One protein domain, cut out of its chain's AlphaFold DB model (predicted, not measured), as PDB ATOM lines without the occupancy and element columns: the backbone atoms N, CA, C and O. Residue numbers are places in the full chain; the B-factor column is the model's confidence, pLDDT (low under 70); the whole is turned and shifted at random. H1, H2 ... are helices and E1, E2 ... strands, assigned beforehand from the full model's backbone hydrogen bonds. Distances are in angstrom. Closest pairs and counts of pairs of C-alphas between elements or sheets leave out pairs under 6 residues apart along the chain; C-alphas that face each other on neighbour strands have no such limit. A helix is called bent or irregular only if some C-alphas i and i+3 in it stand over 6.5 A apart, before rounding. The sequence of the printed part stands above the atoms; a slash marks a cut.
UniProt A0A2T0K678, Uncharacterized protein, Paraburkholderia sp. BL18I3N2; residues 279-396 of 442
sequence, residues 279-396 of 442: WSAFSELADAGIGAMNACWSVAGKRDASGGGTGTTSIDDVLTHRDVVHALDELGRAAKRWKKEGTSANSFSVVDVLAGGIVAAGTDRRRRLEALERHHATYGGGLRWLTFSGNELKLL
ATOM      1  N   TRP A 279     -44.225  69.973  35.460       94.56
ATOM      2  CA  TRP A 279     -43.111  69.173  34.945       94.56
ATOM      3  C   TRP A 279     -42.520  68.233  36.003       94.56
ATOM      4  O   TRP A 279     -42.350  67.050  35.726       94.56
ATOM      5  N   SER A 280     -42.273  68.720  37.223       94.94
ATOM      6  CA  SER A 280     -41.713  67.905  38.316       94.94
ATOM      7  C   SER A 280     -42.600  66.693  38.637       94.94
ATOM      8  O   SER A 280     -42.134  65.555  38.581       94.94
ATOM      9  N   ALA A 281     -43.894  66.923  38.884       95.88
ATOM     10  CA  ALA A 281     -44.850  65.858  39.193       95.88
ATOM     11  C   ALA A 281     -45.081  64.910  38.002       95.88
ATOM     12  O   ALA A 281     -45.212  63.702  38.195       95.88
ATOM     13  N   PHE A 282     -45.104  65.440  36.774       95.88
ATOM     14  CA  PHE A 282     -45.187  64.636  35.554       95.88
ATOM     15  C   PHE A 282     -43.995  63.684  35.430       95.88
ATOM     16  O   PHE A 282     -44.195  62.488  35.238       95.88
ATOM     17  N   SER A 283     -42.770  64.205  35.545       93.75
ATOM     18  CA  SER A 283     -41.556  63.404  35.394       93.75
ATOM     19  C   SER A 283     -41.469  62.304  36.444       93.75
ATOM     20  O   SER A 283     -41.178  61.174  36.082       93.75
ATOM     21  N   GLU A 284     -41.802  62.579  37.708       94.25
ATOM     22  CA  GLU A 284     -41.817  61.532  38.739       94.25
ATOM     23  C   GLU A 284     -42.827  60.419  38.449       94.25
ATOM     24  O   GLU A 284     -42.510  59.244  38.615       94.25
ATOM     25  N   LEU A 285     -44.040  60.767  38.009       96.94
ATOM     26  CA  LEU A 285     -45.056  59.770  37.674       96.94
ATOM     27  C   LEU A 285     -44.654  58.945  36.449       96.94
ATOM     28  O   LEU A 285     -44.807  57.723  36.448       96.94
ATOM     29  N   ALA A 286     -44.133  59.606  35.419       94.38
ATOM     30  CA  ALA A 286     -43.686  58.949  34.205       94.38
ATOM     31  C   ALA A 286     -42.501  58.008  34.488       94.38
ATOM     32  O   ALA A 286     -42.546  56.848  34.084       94.38
ATOM     33  N   ASP A 287     -41.497  58.464  35.240       92.19
ATOM     34  CA  ASP A 287     -40.319  57.671  35.608       92.19
ATOM     35  C   ASP A 287     -40.700  56.489  36.510       92.19
ATOM     36  O   ASP A 287     -40.274  55.365  36.254       92.19
ATOM     37  N   ALA A 288     -41.577  56.689  37.501       94.81
ATOM     38  CA  ALA A 288     -42.070  55.598  38.343       94.81
ATOM     39  C   ALA A 288     -42.890  54.566  37.544       94.81
ATOM     40  O   ALA A 288     -42.798  53.363  37.792       94.81
ATOM     41  N   GLY A 289     -43.671  55.015  36.555       94.44
ATOM     42  CA  GLY A 289     -44.418  54.131  35.660       94.44
ATOM     43  C   GLY A 289     -43.501  53.295  34.767       94.44
ATOM     44  O   GLY A 289     -43.702  52.087  34.639       94.44
ATOM     45  N   ILE A 290     -42.465  53.911  34.187       90.69
ATOM     46  CA  ILE A 290     -41.438  53.205  33.407       90.69
ATOM     47  C   ILE A 290     -40.662  52.227  34.293       90.69
ATOM     48  O   ILE A 290     -40.491  51.074  33.902       90.69
ATOM     49  N   GLY A 291     -40.265  52.644  35.497       90.62
ATOM     50  CA  GLY A 291     -39.587  51.797  36.477       90.62
ATOM     51  C   GLY A 291     -40.401  50.555  36.836       90.62
ATOM     52  O   GLY A 291     -39.877  49.444  36.797       90.62
ATOM     53  N   ALA A 292     -41.706  50.706  37.083       92.94
ATOM     54  CA  ALA A 292     -42.600  49.576  37.343       92.94
ATOM     55  C   ALA A 292     -42.712  48.627  36.136       92.94
ATOM     56  O   ALA A 292     -42.597  47.411  36.297       92.94
ATOM     57  N   MET A 293     -42.861  49.168  34.920       89.38
ATOM     58  CA  MET A 293     -42.881  48.368  33.689       89.38
ATOM     59  C   MET A 293     -41.565  47.600  33.487       89.38
ATOM     60  O   MET A 293     -41.597  46.410  33.174       89.38
ATOM     61  N   ASN A 294     -40.414  48.251  33.693       87.12
ATOM     62  CA  ASN A 294     -39.087  47.641  33.573       87.12
ATOM     63  C   ASN A 294     -38.862  46.554  34.636       87.12
ATOM     64  O   ASN A 294     -38.356  45.484  34.301       87.12
ATOM     65  N   ALA A 295     -39.288  46.779  35.884       88.81
ATOM     66  CA  ALA A 295     -39.178  45.794  36.959       88.81
ATOM     67  C   ALA A 295     -39.989  44.524  36.650       88.81
ATOM     68  O   ALA A 295     -39.448  43.417  36.706       88.81
ATOM     69  N   CYS A 296     -41.258  44.669  36.244       87.38
ATOM     70  CA  CYS A 296     -42.093  43.536  35.829       87.38
ATOM     71  C   CYS A 296     -41.491  42.802  34.628       87.38
ATOM     72  O   CYS A 296     -41.452  41.572  34.592       87.38
ATOM     73  N   TRP A 297     -40.990  43.562  33.657       81.81
ATOM     74  CA  TRP A 297     -40.371  43.018  32.458       81.81
ATOM     75  C   TRP A 297     -39.095  42.221  32.765       81.81
ATOM     76  O   TRP A 297     -38.921  41.118  32.252       81.81
ATOM     77  N   SER A 298     -38.232  42.738  33.644       81.00
ATOM     78  CA  SER A 298     -36.995  42.081  34.084       81.00
ATOM     79  C   SER A 298     -37.276  40.758  34.799       81.00
ATOM     80  O   SER A 298     -36.631  39.750  34.517       81.00
ATOM     81  N   VAL A 299     -38.281  40.729  35.680       82.81
ATOM     82  CA  VAL A 299     -38.694  39.505  36.383       82.81
ATOM     83  C   VAL A 299     -39.226  38.455  35.408       82.81
ATOM     84  O   VAL A 299     -38.763  37.315  35.429       82.81
ATOM     85  N   ALA A 300     -40.143  38.835  34.515       77.31
ATOM     86  CA  ALA A 300     -40.723  37.902  33.552       77.31
ATOM     87  C   ALA A 300     -39.707  37.418  32.500       77.31
ATOM     88  O   ALA A 300     -39.801  36.291  32.022       77.31
ATOM     89  N   GLY A 301     -38.708  38.242  32.162       70.25
ATOM     90  CA  GLY A 301     -37.679  37.914  31.172       70.25
ATOM     91  C   GLY A 301     -36.583  36.975  31.685       70.25
ATOM     92  O   GLY A 301     -35.969  36.276  30.885       70.25
ATOM     93  N   LYS A 302     -36.339  36.915  33.004       64.75
ATOM     94  CA  LYS A 302     -35.304  36.052  33.613       64.75
ATOM     95  C   LYS A 302     -35.632  34.554  33.569       64.75
ATOM     96  O   LYS A 302     -34.713  33.748  33.677       64.75
ATOM     97  N   ARG A 303     -36.906  34.168  33.420       54.50
ATOM     98  CA  ARG A 303     -37.313  32.750  33.313       54.50
ATOM     99  C   ARG A 303     -37.065  32.153  31.921       54.50
ATOM    100  O   ARG A 303     -36.886  30.943  31.819       54.50
ATOM    101  N   ASP A 304     -36.936  32.984  30.889       50.56
ATOM    102  CA  ASP A 304     -36.616  32.552  29.524       50.56
ATOM    103  C   ASP A 304     -35.091  32.551  29.301       50.56
ATOM    104  O   ASP A 304     -34.528  33.380  28.584       50.56
ATOM    105  N   ALA A 305     -34.392  31.595  29.921       45.69
ATOM    106  CA  ALA A 305     -32.936  31.419  29.817       45.69
ATOM    107  C   ALA A 305     -32.423  31.050  28.400       45.69
ATOM    108  O   ALA A 305     -31.231  30.815  28.212       45.69
ATOM    109  N   SER A 306     -33.288  31.018  27.385       44.06
ATOM    110  CA  SER A 306     -32.953  30.727  25.984       44.06
ATOM    111  C   SER A 306     -32.734  31.976  25.113       44.06
ATOM    112  O   SER A 306     -32.569  31.861  23.900       44.06
ATOM    113  N   GLY A 307     -32.675  33.178  25.699       41.94
ATOM    114  CA  GLY A 307     -32.162  34.375  25.010       41.94
ATOM    115  C   GLY A 307     -33.054  34.931  23.892       41.94
ATOM    116  O   GLY A 307     -32.616  35.769  23.103       41.94
ATOM    117  N   GLY A 308     -34.317  34.514  23.825       45.31
ATOM    118  CA  GLY A 308     -35.266  35.015  22.838       45.31
ATOM    119  C   GLY A 308     -36.647  34.407  23.019       45.31
ATOM    120  O   GLY A 308     -37.020  33.523  22.260       45.31
ATOM    121  N   GLY A 309     -37.411  34.861  24.013       50.75
ATOM    122  CA  GLY A 309     -38.726  34.291  24.293       50.75
ATOM    123  C   GLY A 309     -39.684  35.263  24.962       50.75
ATOM    124  O   GLY A 309     -39.295  36.127  25.742       50.75
ATOM    125  N   THR A 310     -40.943  35.152  24.565       57.09
ATOM    126  CA  THR A 310     -42.132  35.724  25.189       57.09
ATOM    127  C   THR A 310     -42.475  34.911  26.441       57.09
ATOM    128  O   THR A 310     -43.250  33.956  26.366       57.09
ATOM    129  N   GLY A 311     -41.869  35.262  27.574       66.81
ATOM    130  CA  GLY A 311     -42.051  34.552  28.840       66.81
ATOM    131  C   GLY A 311     -43.435  34.765  29.447       66.81
ATOM    132  O   GLY A 311     -44.044  35.827  29.293       66.81
ATOM    133  N   THR A 312     -43.936  33.749  30.151       74.31
ATOM    134  CA  THR A 312     -45.177  33.820  30.937       74.31
ATOM    135  C   THR A 312     -44.848  33.592  32.408       74.31
ATOM    136  O   THR A 312     -44.073  32.699  32.744       74.31
ATOM    137  N   THR A 313     -45.373  34.419  33.309       82.81
ATOM    138  CA  THR A 313     -45.141  34.298  34.760       82.81
ATOM    139  C   THR A 313     -46.417  34.640  35.519       82.81
ATOM    140  O   THR A 313     -47.146  35.538  35.107       82.81
ATOM    141  N   SER A 314     -46.705  33.941  36.620       87.44
ATOM    142  CA  SER A 314     -47.849  34.285  37.471       87.44
ATOM    143  C   SER A 314     -47.685  35.686  38.069       87.44
ATOM    144  O   SER A 314     -46.590  36.078  38.471       87.44
ATOM    145  N   ILE A 315     -48.776  36.446  38.153       87.44
ATOM    146  CA  ILE A 315     -48.793  37.762  38.800       87.44
ATOM    147  C   ILE A 315     -48.380  37.642  40.273       87.44
ATOM    148  O   ILE A 315     -47.656  38.503  40.769       87.44
ATOM    149  N   ASP A 316     -48.784  36.570  40.955       88.69
ATOM    150  CA  ASP A 316     -48.444  36.363  42.363       88.69
ATOM    151  C   ASP A 316     -46.931  36.175  42.534       88.69
ATOM    152  O   ASP A 316     -46.331  36.834  43.383       88.69
ATOM    153  N   ASP A 317     -46.293  35.397  41.648       87.31
ATOM    154  CA  ASP A 317     -44.831  35.256  41.585       87.31
ATOM    155  C   ASP A 317     -44.156  36.617  41.351       87.31
ATOM    156  O   ASP A 317     -43.233  36.983  42.078       87.31
ATOM    157  N   VAL A 318     -44.632  37.403  40.375       88.00
ATOM    158  CA  VAL A 318     -44.095  38.743  40.064       88.00
ATOM    159  C   VAL A 318     -44.141  39.660  41.289       88.00
ATOM    160  O   VAL A 318     -43.183  40.388  41.554       88.00
ATOM    161  N   LEU A 319     -45.224  39.601  42.063       92.25
ATOM    162  CA  LEU A 319     -45.425  40.412  43.262       92.25
ATOM    163  C   LEU A 319     -44.612  39.940  44.479       92.25
ATOM    164  O   LEU A 319     -44.541  40.674  45.466       92.25
ATOM    165  N   THR A 320     -43.953  38.776  44.421       92.25
ATOM    166  CA  THR A 320     -42.971  38.376  45.448       92.25
ATOM    167  C   THR A 320     -41.632  39.107  45.304       92.25
ATOM    168  O   THR A 320     -40.865  39.199  46.266       92.25
ATOM    169  N   HIS A 321     -41.342  39.672  44.126       92.56
ATOM    170  CA  HIS A 321     -40.075  40.347  43.868       92.56
ATOM    171  C   HIS A 321     -40.037  41.750  44.478       92.56
ATOM    172  O   HIS A 321     -40.848  42.623  44.155       92.56
ATOM    173  N   ARG A 322     -39.021  41.992  45.318       93.31
ATOM    174  CA  ARG A 322     -38.825  43.262  46.033       93.31
ATOM    175  C   ARG A 322     -38.766  44.473  45.099       93.31
ATOM    176  O   ARG A 322     -39.357  45.496  45.428       93.31
ATOM    177  N   ASP A 323     -38.103  44.350  43.951       91.25
ATOM    178  CA  ASP A 323     -37.934  45.457  43.000       91.25
ATOM    179  C   ASP A 323     -39.272  45.879  42.377       91.25
ATOM    180  O   ASP A 323     -39.569  47.067  42.278       91.25
ATOM    181  N   VAL A 324     -40.126  44.907  42.036       92.94
ATOM    182  CA  VAL A 324     -41.480  45.167  41.517       92.94
ATOM    183  C   VAL A 324     -42.340  45.826  42.587       92.94
ATOM    184  O   VAL A 324     -43.001  46.830  42.329       92.94
ATOM    185  N   VAL A 325     -42.307  45.287  43.805       94.94
ATOM    186  CA  VAL A 325     -43.033  45.845  44.949       94.94
ATOM    187  C   VAL A 325     -42.624  47.295  45.206       94.94
ATOM    188  O   VAL A 325     -43.491  48.161  45.334       94.94
ATOM    189  N   HIS A 326     -41.321  47.568  45.230       95.94
ATOM    190  CA  HIS A 326     -40.784  48.909  45.421       95.94
ATOM    191  C   HIS A 326     -41.243  49.866  44.316       95.94
ATOM    192  O   HIS A 326     -41.770  50.937  44.618       95.94
ATOM    193  N   ALA A 327     -41.128  49.457  43.050       95.81
ATOM    194  CA  ALA A 327     -41.522  50.280  41.911       95.81
ATOM    195  C   ALA A 327     -43.037  50.580  41.890       95.81
ATOM    196  O   ALA A 327     -43.449  51.701  41.596       95.81
ATOM    197  N   LEU A 328     -43.888  49.620  42.273       96.88
ATOM    198  CA  LEU A 328     -45.337  49.833  42.407       96.88
ATOM    199  C   LEU A 328     -45.700  50.760  43.579       96.88
ATOM    200  O   LEU A 328     -46.715  51.465  43.528       96.88
ATOM    201  N   ASP A 329     -44.902  50.763  44.646       96.81
ATOM    202  CA  ASP A 329     -45.064  51.684  45.772       96.81
ATOM    203  C   ASP A 329     -44.584  53.101  45.430       96.81
ATOM    204  O   ASP A 329     -45.242  54.079  45.798       96.81
ATOM    205  N   GLU A 330     -43.505  53.231  44.659       96.44
ATOM    206  CA  GLU A 330     -43.075  54.492  44.046       96.44
ATOM    207  C   GLU A 330     -44.123  55.067  43.104       96.44
ATOM    208  O   GLU A 330     -44.514  56.224  43.266       96.44
ATOM    209  N   LEU A 331     -44.659  54.246  42.200       97.94
ATOM    210  CA  LEU A 331     -45.737  54.638  41.300       97.94
ATOM    211  C   LEU A 331     -46.973  55.104  42.081       97.94
ATOM    212  O   LEU A 331     -47.572  56.127  41.750       97.94
ATOM    213  N   GLY A 332     -47.320  54.412  43.171       97.94
ATOM    214  CA  GLY A 332     -48.393  54.824  44.077       97.94
ATOM    215  C   GLY A 332     -48.168  56.205  44.704       97.94
ATOM    216  O   GLY A 332     -49.102  57.007  44.780       97.94
ATOM    217  N   ARG A 333     -46.939  56.505  45.146       97.62
ATOM    218  CA  ARG A 333     -46.573  57.821  45.701       97.62
ATOM    219  C   ARG A 333     -46.613  58.914  44.633       97.62
ATOM    220  O   ARG A 333     -47.238  59.950  44.861       97.62
ATOM    221  N   ALA A 334     -46.016  58.666  43.470       97.50
ATOM    222  CA  ALA A 334     -45.969  59.621  42.368       97.50
ATOM    223  C   ALA A 334     -47.371  59.930  41.810       97.50
ATOM    224  O   ALA A 334     -47.699  61.088  41.559       97.50
ATOM    225  N   ALA A 335     -48.253  58.928  41.719       98.12
ATOM    226  CA  ALA A 335     -49.642  59.116  41.297       98.12
ATOM    227  C   ALA A 335     -50.436  59.999  42.272       98.12
ATOM    228  O   ALA A 335     -51.151  60.908  41.847       98.12
ATOM    229  N   LYS A 336     -50.276  59.792  43.588       98.00
ATOM    230  CA  LYS A 336     -50.886  60.667  44.607       98.00
ATOM    231  C   LYS A 336     -50.376  62.100  44.495       98.00
ATOM    232  O   LYS A 336     -51.168  63.034  44.601       98.00
ATOM    233  N   ARG A 337     -49.072  62.277  44.259       96.75
ATOM    234  CA  ARG A 337     -48.480  63.598  44.045       96.75
ATOM    235  C   ARG A 337     -49.063  64.275  42.804       96.75
ATOM    236  O   ARG A 337     -49.509  65.412  42.907       96.75
ATOM    237  N   TRP A 338     -49.162  63.568  41.678       97.62
ATOM    238  CA  TRP A 338     -49.821  64.085  40.475       97.62
ATOM    239  C   TRP A 338     -51.272  64.495  40.738       97.62
ATOM    240  O   TRP A 338     -51.684  65.568  40.322       97.62
ATOM    241  N   LYS A 339     -52.059  63.708  41.481       96.69
ATOM    242  CA  LYS A 339     -53.441  64.107  41.805       96.69
ATOM    243  C   LYS A 339     -53.532  65.361  42.681       96.69
ATOM    244  O   LYS A 339     -54.581  65.997  42.682       96.69
ATOM    245  N   LYS A 340     -52.470  65.714  43.409       95.94
ATOM    246  CA  LYS A 340     -52.393  66.931  44.228       95.94
ATOM    247  C   LYS A 340     -51.871  68.141  43.446       95.94
ATOM    248  O   LYS A 340     -52.376  69.240  43.637       95.94
ATOM    249  N   GLU A 341     -50.839  67.948  42.631       92.94
ATOM    250  CA  GLU A 341     -50.052  69.030  42.012       92.94
ATOM    251  C   GLU A 341     -50.230  69.129  40.490       92.94
ATOM    252  O   GLU A 341     -49.828  70.119  39.888       92.94
ATOM    253  N   GLY A 342     -50.775  68.091  39.860       90.75
ATOM    254  CA  GLY A 342     -50.962  67.968  38.419       90.75
ATOM    255  C   GLY A 342     -52.229  68.651  37.907       90.75
ATOM    256  O   GLY A 342     -52.835  69.494  38.564       90.75
ATOM    257  N   THR A 343     -52.645  68.275  36.698       91.88
ATOM    258  CA  THR A 343     -53.821  68.852  36.037       91.88
ATOM    259  C   THR A 343     -54.583  67.810  35.226       91.88
ATOM    260  O   THR A 343     -53.991  66.885  34.676       91.88
ATOM    261  N   SER A 344     -55.896  67.995  35.097       83.25
ATOM    262  CA  SER A 344     -56.756  67.198  34.210       83.25
ATOM    263  C   SER A 344     -56.956  67.853  32.835       83.25
ATOM    264  O   SER A 344     -57.802  67.417  32.060       83.25
ATOM    265  N   ALA A 345     -56.201  68.912  32.510       85.94
ATOM    266  CA  ALA A 345     -56.257  69.547  31.195       85.94
ATOM    267  C   ALA A 345     -55.984  68.530  30.070       85.94
ATOM    268  O   ALA A 345     -55.129  67.658  30.218       85.94
ATOM    269  N   ASN A 346     -56.636  68.690  28.909       85.25
ATOM    270  CA  ASN A 346     -56.552  67.740  27.785       85.25
ATOM    271  C   ASN A 346     -55.113  67.334  27.422       85.25
ATOM    272  O   ASN A 346     -54.854  66.165  27.148       85.25
ATOM    273  N   SER A 347     -54.172  68.282  27.489       86.38
ATOM    274  CA  SER A 347     -52.752  68.061  27.183       86.38
ATOM    275  C   SER A 347     -51.995  67.153  28.166       86.38
ATOM    276  O   SER A 347     -50.861  66.781  27.879       86.38
ATOM    277  N   PHE A 348     -52.608  66.802  29.299       93.88
ATOM    278  CA  PHE A 348     -52.106  65.865  30.307       93.88
ATOM    279  C   PHE A 348     -53.132  64.772  30.657       93.88
ATOM    280  O   PHE A 348     -52.919  64.012  31.598       93.88
ATOM    281  N   SER A 349     -54.228  64.650  29.898       94.12
ATOM    282  CA  SER A 349     -55.309  63.687  30.172       94.12
ATOM    283  C   SER A 349     -54.802  62.248  30.331       94.12
ATOM    284  O   SER A 349     -55.192  61.564  31.273       94.12
ATOM    285  N   VAL A 350     -53.862  61.811  29.484       94.69
ATOM    286  CA  VAL A 350     -53.236  60.480  29.587       94.69
ATOM    287  C   VAL A 350     -52.525  60.266  30.930       94.69
ATOM    288  O   VAL A 350     -52.560  59.177  31.493       94.69
ATOM    289  N   VAL A 351     -51.905  61.312  31.477       96.81
ATOM    290  CA  VAL A 351     -51.185  61.266  32.756       96.81
ATOM    291  C   VAL A 351     -52.183  61.176  33.904       96.81
ATOM    292  O   VAL A 351     -52.016  60.364  34.812       96.81
ATOM    293  N   ASP A 352     -53.258  61.964  33.823       97.06
ATOM    294  CA  ASP A 352     -54.308  61.983  34.836       97.06
ATOM    295  C   ASP A 352     -55.091  60.665  34.905       97.06
ATOM    296  O   ASP A 352     -55.429  60.218  36.001       97.06
ATOM    297  N   VAL A 353     -55.305  59.998  33.764       97.06
ATOM    298  CA  VAL A 353     -55.933  58.668  33.711       97.06
ATOM    299  C   VAL A 353     -55.076  57.619  34.420       97.06
ATOM    300  O   VAL A 353     -55.601  56.897  35.273       97.06
ATOM    301  N   LEU A 354     -53.762  57.563  34.146       97.62
ATOM    302  CA  LEU A 354     -52.861  56.645  34.857       97.62
ATOM    303  C   LEU A 354     -52.888  56.925  36.361       97.62
ATOM    304  O   LEU A 354     -53.102  56.016  37.163       97.62
ATOM    305  N   ALA A 355     -52.702  58.190  36.748       98.06
ATOM    306  CA  ALA A 355     -52.676  58.581  38.151       98.06
ATOM    307  C   ALA A 355     -53.983  58.218  38.869       98.06
ATOM    308  O   ALA A 355     -53.948  57.668  39.970       98.06
ATOM    309  N   GLY A 356     -55.131  58.477  38.237       97.81
ATOM    310  CA  GLY A 356     -56.449  58.127  38.762       97.81
ATOM    311  C   GLY A 356     -56.615  56.621  38.968       97.81
ATOM    312  O   GLY A 356     -57.042  56.200  40.041       97.81
ATOM    313  N   GLY A 357     -56.211  55.808  37.986       97.50
ATOM    314  CA  GLY A 357     -56.253  54.347  38.087       97.50
ATOM    315  C   GLY A 357     -55.388  53.800  39.226       97.50
ATOM    316  O   GLY A 357     -55.841  52.955  40.000       97.50
ATOM    317  N   ILE A 358     -54.168  54.322  39.379       98.25
ATOM    318  CA  ILE A 358     -53.247  53.908  40.446       98.25
ATOM    319  C   ILE A 358     -53.733  54.360  41.828       98.25
ATOM    320  O   ILE A 358     -53.641  53.599  42.792       98.25
ATOM    321  N   VAL A 359     -54.267  55.579  41.951       97.75
ATOM    322  CA  VAL A 359     -54.813  56.078  43.222       97.75
ATOM    323  C   VAL A 359     -56.054  55.283  43.633       97.75
ATOM    324  O   VAL A 359     -56.164  54.912  44.802       97.75
ATOM    325  N   ALA A 360     -56.941  54.952  42.690       97.50
ATOM    326  CA  ALA A 360     -58.128  54.133  42.946       97.50
ATOM    327  C   ALA A 360     -57.785  52.707  43.412       97.50
ATOM    328  O   ALA A 360     -58.521  52.120  44.203       97.50
ATOM    329  N   ALA A 361     -56.646  52.159  42.977       96.25
ATOM    330  CA  ALA A 361     -56.141  50.872  43.453       96.25
ATOM    331  C   ALA A 361     -55.677  50.893  44.928       96.25
ATOM    332  O   ALA A 361     -55.476  49.837  45.527       96.25
ATOM    333  N   GLY A 362     -55.524  52.068  45.549       94.12
ATOM    334  CA  GLY A 362     -55.178  52.180  46.965       94.12
ATOM    335  C   GLY A 362     -53.797  51.597  47.270       94.12
ATOM    336  O   GLY A 362     -52.818  51.948  46.611       94.12
ATOM    337  N   THR A 363     -53.690  50.753  48.298       92.88
ATOM    338  CA  THR A 363     -52.462  50.027  48.690       92.88
ATOM    339  C   THR A 363     -52.355  48.631  48.072       92.88
ATOM    340  O   THR A 363     -51.346  47.960  48.273       92.88
ATOM    341  N   ASP A 364     -53.359  48.199  47.307       95.38
ATOM    342  CA  ASP A 364     -53.370  46.894  46.656       95.38
ATOM    343  C   ASP A 364     -52.446  46.907  45.429       95.38
ATOM    344  O   ASP A 364     -52.737  47.502  44.386       95.38
ATOM    345  N   ARG A 365     -51.294  46.244  45.567       94.00
ATOM    346  CA  ARG A 365     -50.251  46.189  44.532       94.00
ATOM    347  C   ARG A 365     -50.704  45.436  43.287       94.00
ATOM    348  O   ARG A 365     -50.311  45.825  42.189       94.00
ATOM    349  N   ARG A 366     -51.563  44.425  43.435       93.44
ATOM    350  CA  ARG A 366     -52.128  43.683  42.305       93.44
ATOM    351  C   ARG A 366     -53.022  44.595  41.480       93.44
ATOM    352  O   ARG A 366     -52.819  44.722  40.277       93.44
ATOM    353  N   ARG A 367     -53.913  45.343  42.138       94.69
ATOM    354  CA  ARG A 367     -54.765  46.338  41.467       94.69
ATOM    355  C   ARG A 367     -53.972  47.476  40.826       94.69
ATOM    356  O   ARG A 367     -54.358  47.956  39.762       94.69
ATOM    357  N   ARG A 368     -52.862  47.919  41.432       95.81
ATOM    358  CA  ARG A 368     -51.971  48.921  40.809       95.81
ATOM    359  C   ARG A 368     -51.321  48.378  39.540       95.81
ATOM    360  O   ARG A 368     -51.276  49.082  38.537       95.81
ATOM    361  N   LEU A 369     -50.857  47.133  39.580       93.88
ATOM    362  CA  LEU A 369     -50.268  46.450  38.434       93.88
ATOM    363  C   LEU A 369     -51.307  46.246  37.308       93.88
ATOM    364  O   LEU A 369     -51.025  46.559  36.155       93.88
ATOM    365  N   GLU A 370     -52.541  45.859  37.638       93.25
ATOM    366  CA  GLU A 370     -53.673  45.788  36.693       93.25
ATOM    367  C   GLU A 370     -54.057  47.162  36.113       93.25
ATOM    368  O   GLU A 370     -54.422  47.277  34.944       93.25
ATOM    369  N   ALA A 371     -53.996  48.235  36.904       95.38
ATOM    370  CA  ALA A 371     -54.231  49.590  36.406       95.38
ATOM    371  C   ALA A 371     -53.119  50.054  35.448       95.38
ATOM    372  O   ALA A 371     -53.423  50.653  34.416       95.38
ATOM    373  N   LEU A 372     -51.857  49.741  35.755       94.69
ATOM    374  CA  LEU A 372     -50.715  50.035  34.891       94.69
ATOM    375  C   LEU A 372     -50.798  49.275  33.559       94.69
ATOM    376  O   LEU A 372     -50.577  49.875  32.507       94.69
ATOM    377  N   GLU A 373     -51.158  47.989  33.581       92.19
ATOM    378  CA  GLU A 373     -51.320  47.201  32.353       92.19
ATOM    379  C   GLU A 373     -52.470  47.716  31.491       92.19
ATOM    380  O   GLU A 373     -52.267  47.951  30.299       92.19
ATOM    381  N   ARG A 374     -53.637  48.002  32.084       92.81
ATOM    382  CA  ARG A 374     -54.769  48.578  31.341       92.81
ATOM    383  C   ARG A 374     -54.403  49.909  30.697       92.81
ATOM    384  O   ARG A 374     -54.769  50.163  29.546       92.81
ATOM    385  N   HIS A 375     -53.669  50.754  31.420       94.81
ATOM    386  CA  HIS A 375     -53.147  52.007  30.882       94.81
ATOM    387  C   HIS A 375     -52.210  51.761  29.694       94.81
ATOM    388  O   HIS A 375     -52.414  52.336  28.625       94.81
ATOM    389  N   HIS A 376     -51.233  50.861  29.840       91.12
ATOM    390  CA  HIS A 376     -50.316  50.470  28.766       91.12
ATOM    391  C   HIS A 376     -51.055  49.916  27.538       91.12
ATOM    392  O   HIS A 376     -50.753  50.297  26.410       91.12
ATOM    393  N   ALA A 377     -52.054  49.057  27.737       89.38
ATOM    394  CA  ALA A 377     -52.829  48.451  26.659       89.38
ATOM    395  C   ALA A 377     -53.662  49.475  25.867       89.38
ATOM    396  O   ALA A 377     -53.886  49.278  24.666       89.38
ATOM    397  N   THR A 378     -54.106  50.541  26.540       92.12
ATOM    398  CA  THR A 378     -54.998  51.575  25.993       92.12
ATOM    399  C   THR A 378     -54.222  52.720  25.343       92.12
ATOM    400  O   THR A 378     -54.565  53.147  24.244       92.12
ATOM    401  N   TYR A 379     -53.180  53.215  26.013       91.44
ATOM    402  CA  TYR A 379     -52.456  54.429  25.620       91.44
ATOM    403  C   TYR A 379     -51.030  54.163  25.135       91.44
ATOM    404  O   TYR A 379     -50.438  55.028  24.491       91.44
ATOM    405  N   GLY A 380     -50.466  52.991  25.429       85.31
ATOM    406  CA  GLY A 380     -49.115  52.635  25.016       85.31
ATOM    407  C   GLY A 380     -48.964  52.631  23.495       85.31
ATOM    408  O   GLY A 380     -49.690  51.948  22.775       85.31
ATOM    409  N   GLY A 381     -47.994  53.390  22.993       77.06
ATOM    410  CA  GLY A 381     -47.618  53.428  21.586       77.06
ATOM    411  C   GLY A 381     -46.526  52.413  21.242       77.06
ATOM    412  O   GLY A 381     -45.586  52.195  22.007       77.06
ATOM    413  N   GLY A 382     -46.580  51.845  20.035       75.12
ATOM    414  CA  GLY A 382     -45.590  50.881  19.538       75.12
ATOM    415  C   GLY A 382     -45.918  49.432  19.912       75.12
ATOM    416  O   GLY A 382     -47.081  49.050  19.959       75.12
ATOM    417  N   LEU A 383     -44.891  48.600  20.125       71.19
ATOM    418  CA  LEU A 383     -45.089  47.217  20.571       71.19
ATOM    419  C   LEU A 383     -45.628  47.199  22.004       71.19
ATOM    420  O   LEU A 383     -45.072  47.877  22.869       71.19
ATOM    421  N   ARG A 384     -46.640  46.366  22.255       78.50
ATOM    422  CA  ARG A 384     -47.051  46.013  23.618       78.50
ATOM    423  C   ARG A 384     -45.926  45.227  24.280       78.50
ATOM    424  O   ARG A 384     -45.337  44.350  23.652       78.50
ATOM    425  N   TRP A 385     -45.583  45.574  25.512       76.81
ATOM    426  CA  TRP A 385     -44.487  44.924  26.236       76.81
ATOM    427  C   TRP A 385     -44.987  43.748  27.043       76.81
ATOM    428  O   TRP A 385     -44.361  42.691  27.038       76.81
ATOM    429  N   LEU A 386     -46.115  43.958  27.715       79.56
ATOM    430  CA  LEU A 386     -46.731  43.013  28.622       79.56
ATOM    431  C   LEU A 386     -48.249  43.050  28.464       79.56
ATOM    432  O   LEU A 386     -48.818  44.087  28.121       79.56
ATOM    433  N   THR A 387     -48.889  41.907  28.676       83.38
ATOM    434  CA  THR A 387     -50.348  41.777  28.716       83.38
ATOM    435  C   THR A 387     -50.751  40.790  29.796       83.38
ATOM    436  O   THR A 387     -49.984  39.869  30.102       83.38
ATOM    437  N   PHE A 388     -51.930  40.983  30.385       83.06
ATOM    438  CA  PHE A 388     -52.456  40.046  31.376       83.06
ATOM    439  C   PHE A 388     -53.409  39.048  30.726       83.06
ATOM    440  O   PHE A 388     -54.256  39.392  29.903       83.06
ATOM    441  N   SER A 389     -53.278  37.786  31.121       78.62
ATOM    442  CA  SER A 389     -54.145  36.690  30.703       78.62
ATOM    443  C   SER A 389     -54.529  35.893  31.949       78.62
ATOM    444  O   SER A 389     -53.787  35.030  32.406       78.62
ATOM    445  N   GLY A 390     -55.660  36.238  32.568       79.25
ATOM    446  CA  GLY A 390     -56.041  35.665  33.863       79.25
ATOM    447  C   GLY A 390     -55.049  36.052  34.968       79.25
ATOM    448  O   GLY A 390     -54.883  37.235  35.249       79.25
ATOM    449  N   ASN A 391     -54.394  35.063  35.591       81.81
ATOM    450  CA  ASN A 391     -53.347  35.285  36.600       81.81
ATOM    451  C   ASN A 391     -51.927  35.349  36.002       81.81
ATOM    452  O   ASN A 391     -50.948  35.276  36.738       81.81
ATOM    453  N   GLU A 392     -51.793  35.428  34.679       84.56
ATOM    454  CA  GLU A 392     -50.497  35.393  34.003       84.56
ATOM    455  C   GLU A 392     -50.115  36.753  33.416       84.56
ATOM    456  O   GLU A 392     -50.900  37.385  32.708       84.56
ATOM    457  N   LEU A 393     -48.869  37.156  33.649       83.56
ATOM    458  CA  LEU A 393     -48.162  38.219  32.947       83.56
ATOM    459  C   LEU A 393     -47.427  37.608  31.746       83.56
ATOM    460  O   LEU A 393     -46.516  36.796  31.926       83.56
ATOM    461  N   LYS A 394     -47.796  38.011  30.527       82.94
ATOM    462  CA  LYS A 394     -47.163  37.559  29.276       82.94
ATOM    463  C   LYS A 394     -46.311  38.660  28.670       82.94
ATOM    464  O   LYS A 394     -46.808  39.762  28.444       82.94
ATOM    465  N   LEU A 395     -45.053  38.355  28.359       77.50
ATOM    466  CA  LEU A 395     -44.171  39.245  27.610       77.50
ATOM    467  C   LEU A 395     -44.451  39.145  26.115       77.50
ATOM    468  O   LEU A 395     -44.465  38.059  25.551       77.50
ATOM    469  N   LEU A 396     -44.632  40.289  25.465       74.81
ATOM    470  CA  LEU A 396     -44.892  40.375  24.024       74.81
ATOM    471  C   LEU A 396     -43.725  41.011  23.254       74.81
ATOM    472  O   LEU A 396     -43.612  40.842  22.041       74.81
TER     473      LEU A 396
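What this domain is: This is residues 279 to 396 of the 442 residues of an uncharacterized protein of Paraburkholderia sp. BL18I3N2 (UniProt A0A2T0K678). A small three-stranded sheet sits at one end of an elongated helical body, where the long helices H1 and H3 run side by side and the helical hairpin of H4 and H5 crosses H3. The printed part has 118 residues with five named helices and three named strands, in the order H1 E1 H2 H3 H4 H5 E2 E3. The sheet, order E1 E3 E2, is antiparallel, and the class is mostly helix. The whole is compact, with a radius of gyration of the C-alphas of 14.1 A, and spans 45 by 28 by 24 A.

Where its parts are: The sheet holds E1, residues 312 to 314, E3, residues 392 to 395, ending at C-alpha (-44.171, 39.245, 27.610), and E2, residues 386 to 389. H1, residues 279 to 301, begins at C-alpha (-43.111, 69.173, 34.945) and is 32.0 A long. H2 is residues 315 to 320; H3, residues 322 to 341, is 28.4 A long. H4, residues 346 to 360, 20.4 A, is irregular: C-alphas 347 and 350 are 8.0 A apart. H5, residues 365 to 379, is 20.7 A long.

How they stand to each other: Within hydrogen-bond range are N 313 and O 393 of E1 and E3, 3.0 A, and N 387 and O 394 of the hairpin E2 and E3, 3.0 A. H1 and H2 are on the sheet, in two layers, helices on one face of a sheet; the height of H1 is 11.5 A. H5 only grazes the sheet with residues 369 to 377. H1 touches H3 at a shallow tilt of 22 degrees, opposite ways, the closest C-alphas being Ala 292 and Ala 327, 4.7 A. H3 touches H4 at a steep tilt of 55 degrees, closest at C-alphas 335 and 355, 4.4 A. Every O i to N i+4 pair is within hydrogen-bond range in H1, H2, H3 and H5, and 9 of 11 in H4.

The domain as a whole: The C-alphas farthest apart, Ser 306 and Ala 345, are 45.6 A apart. The printed part has no cut and no long link. Residues 302 to 311 have pLDDT under 70.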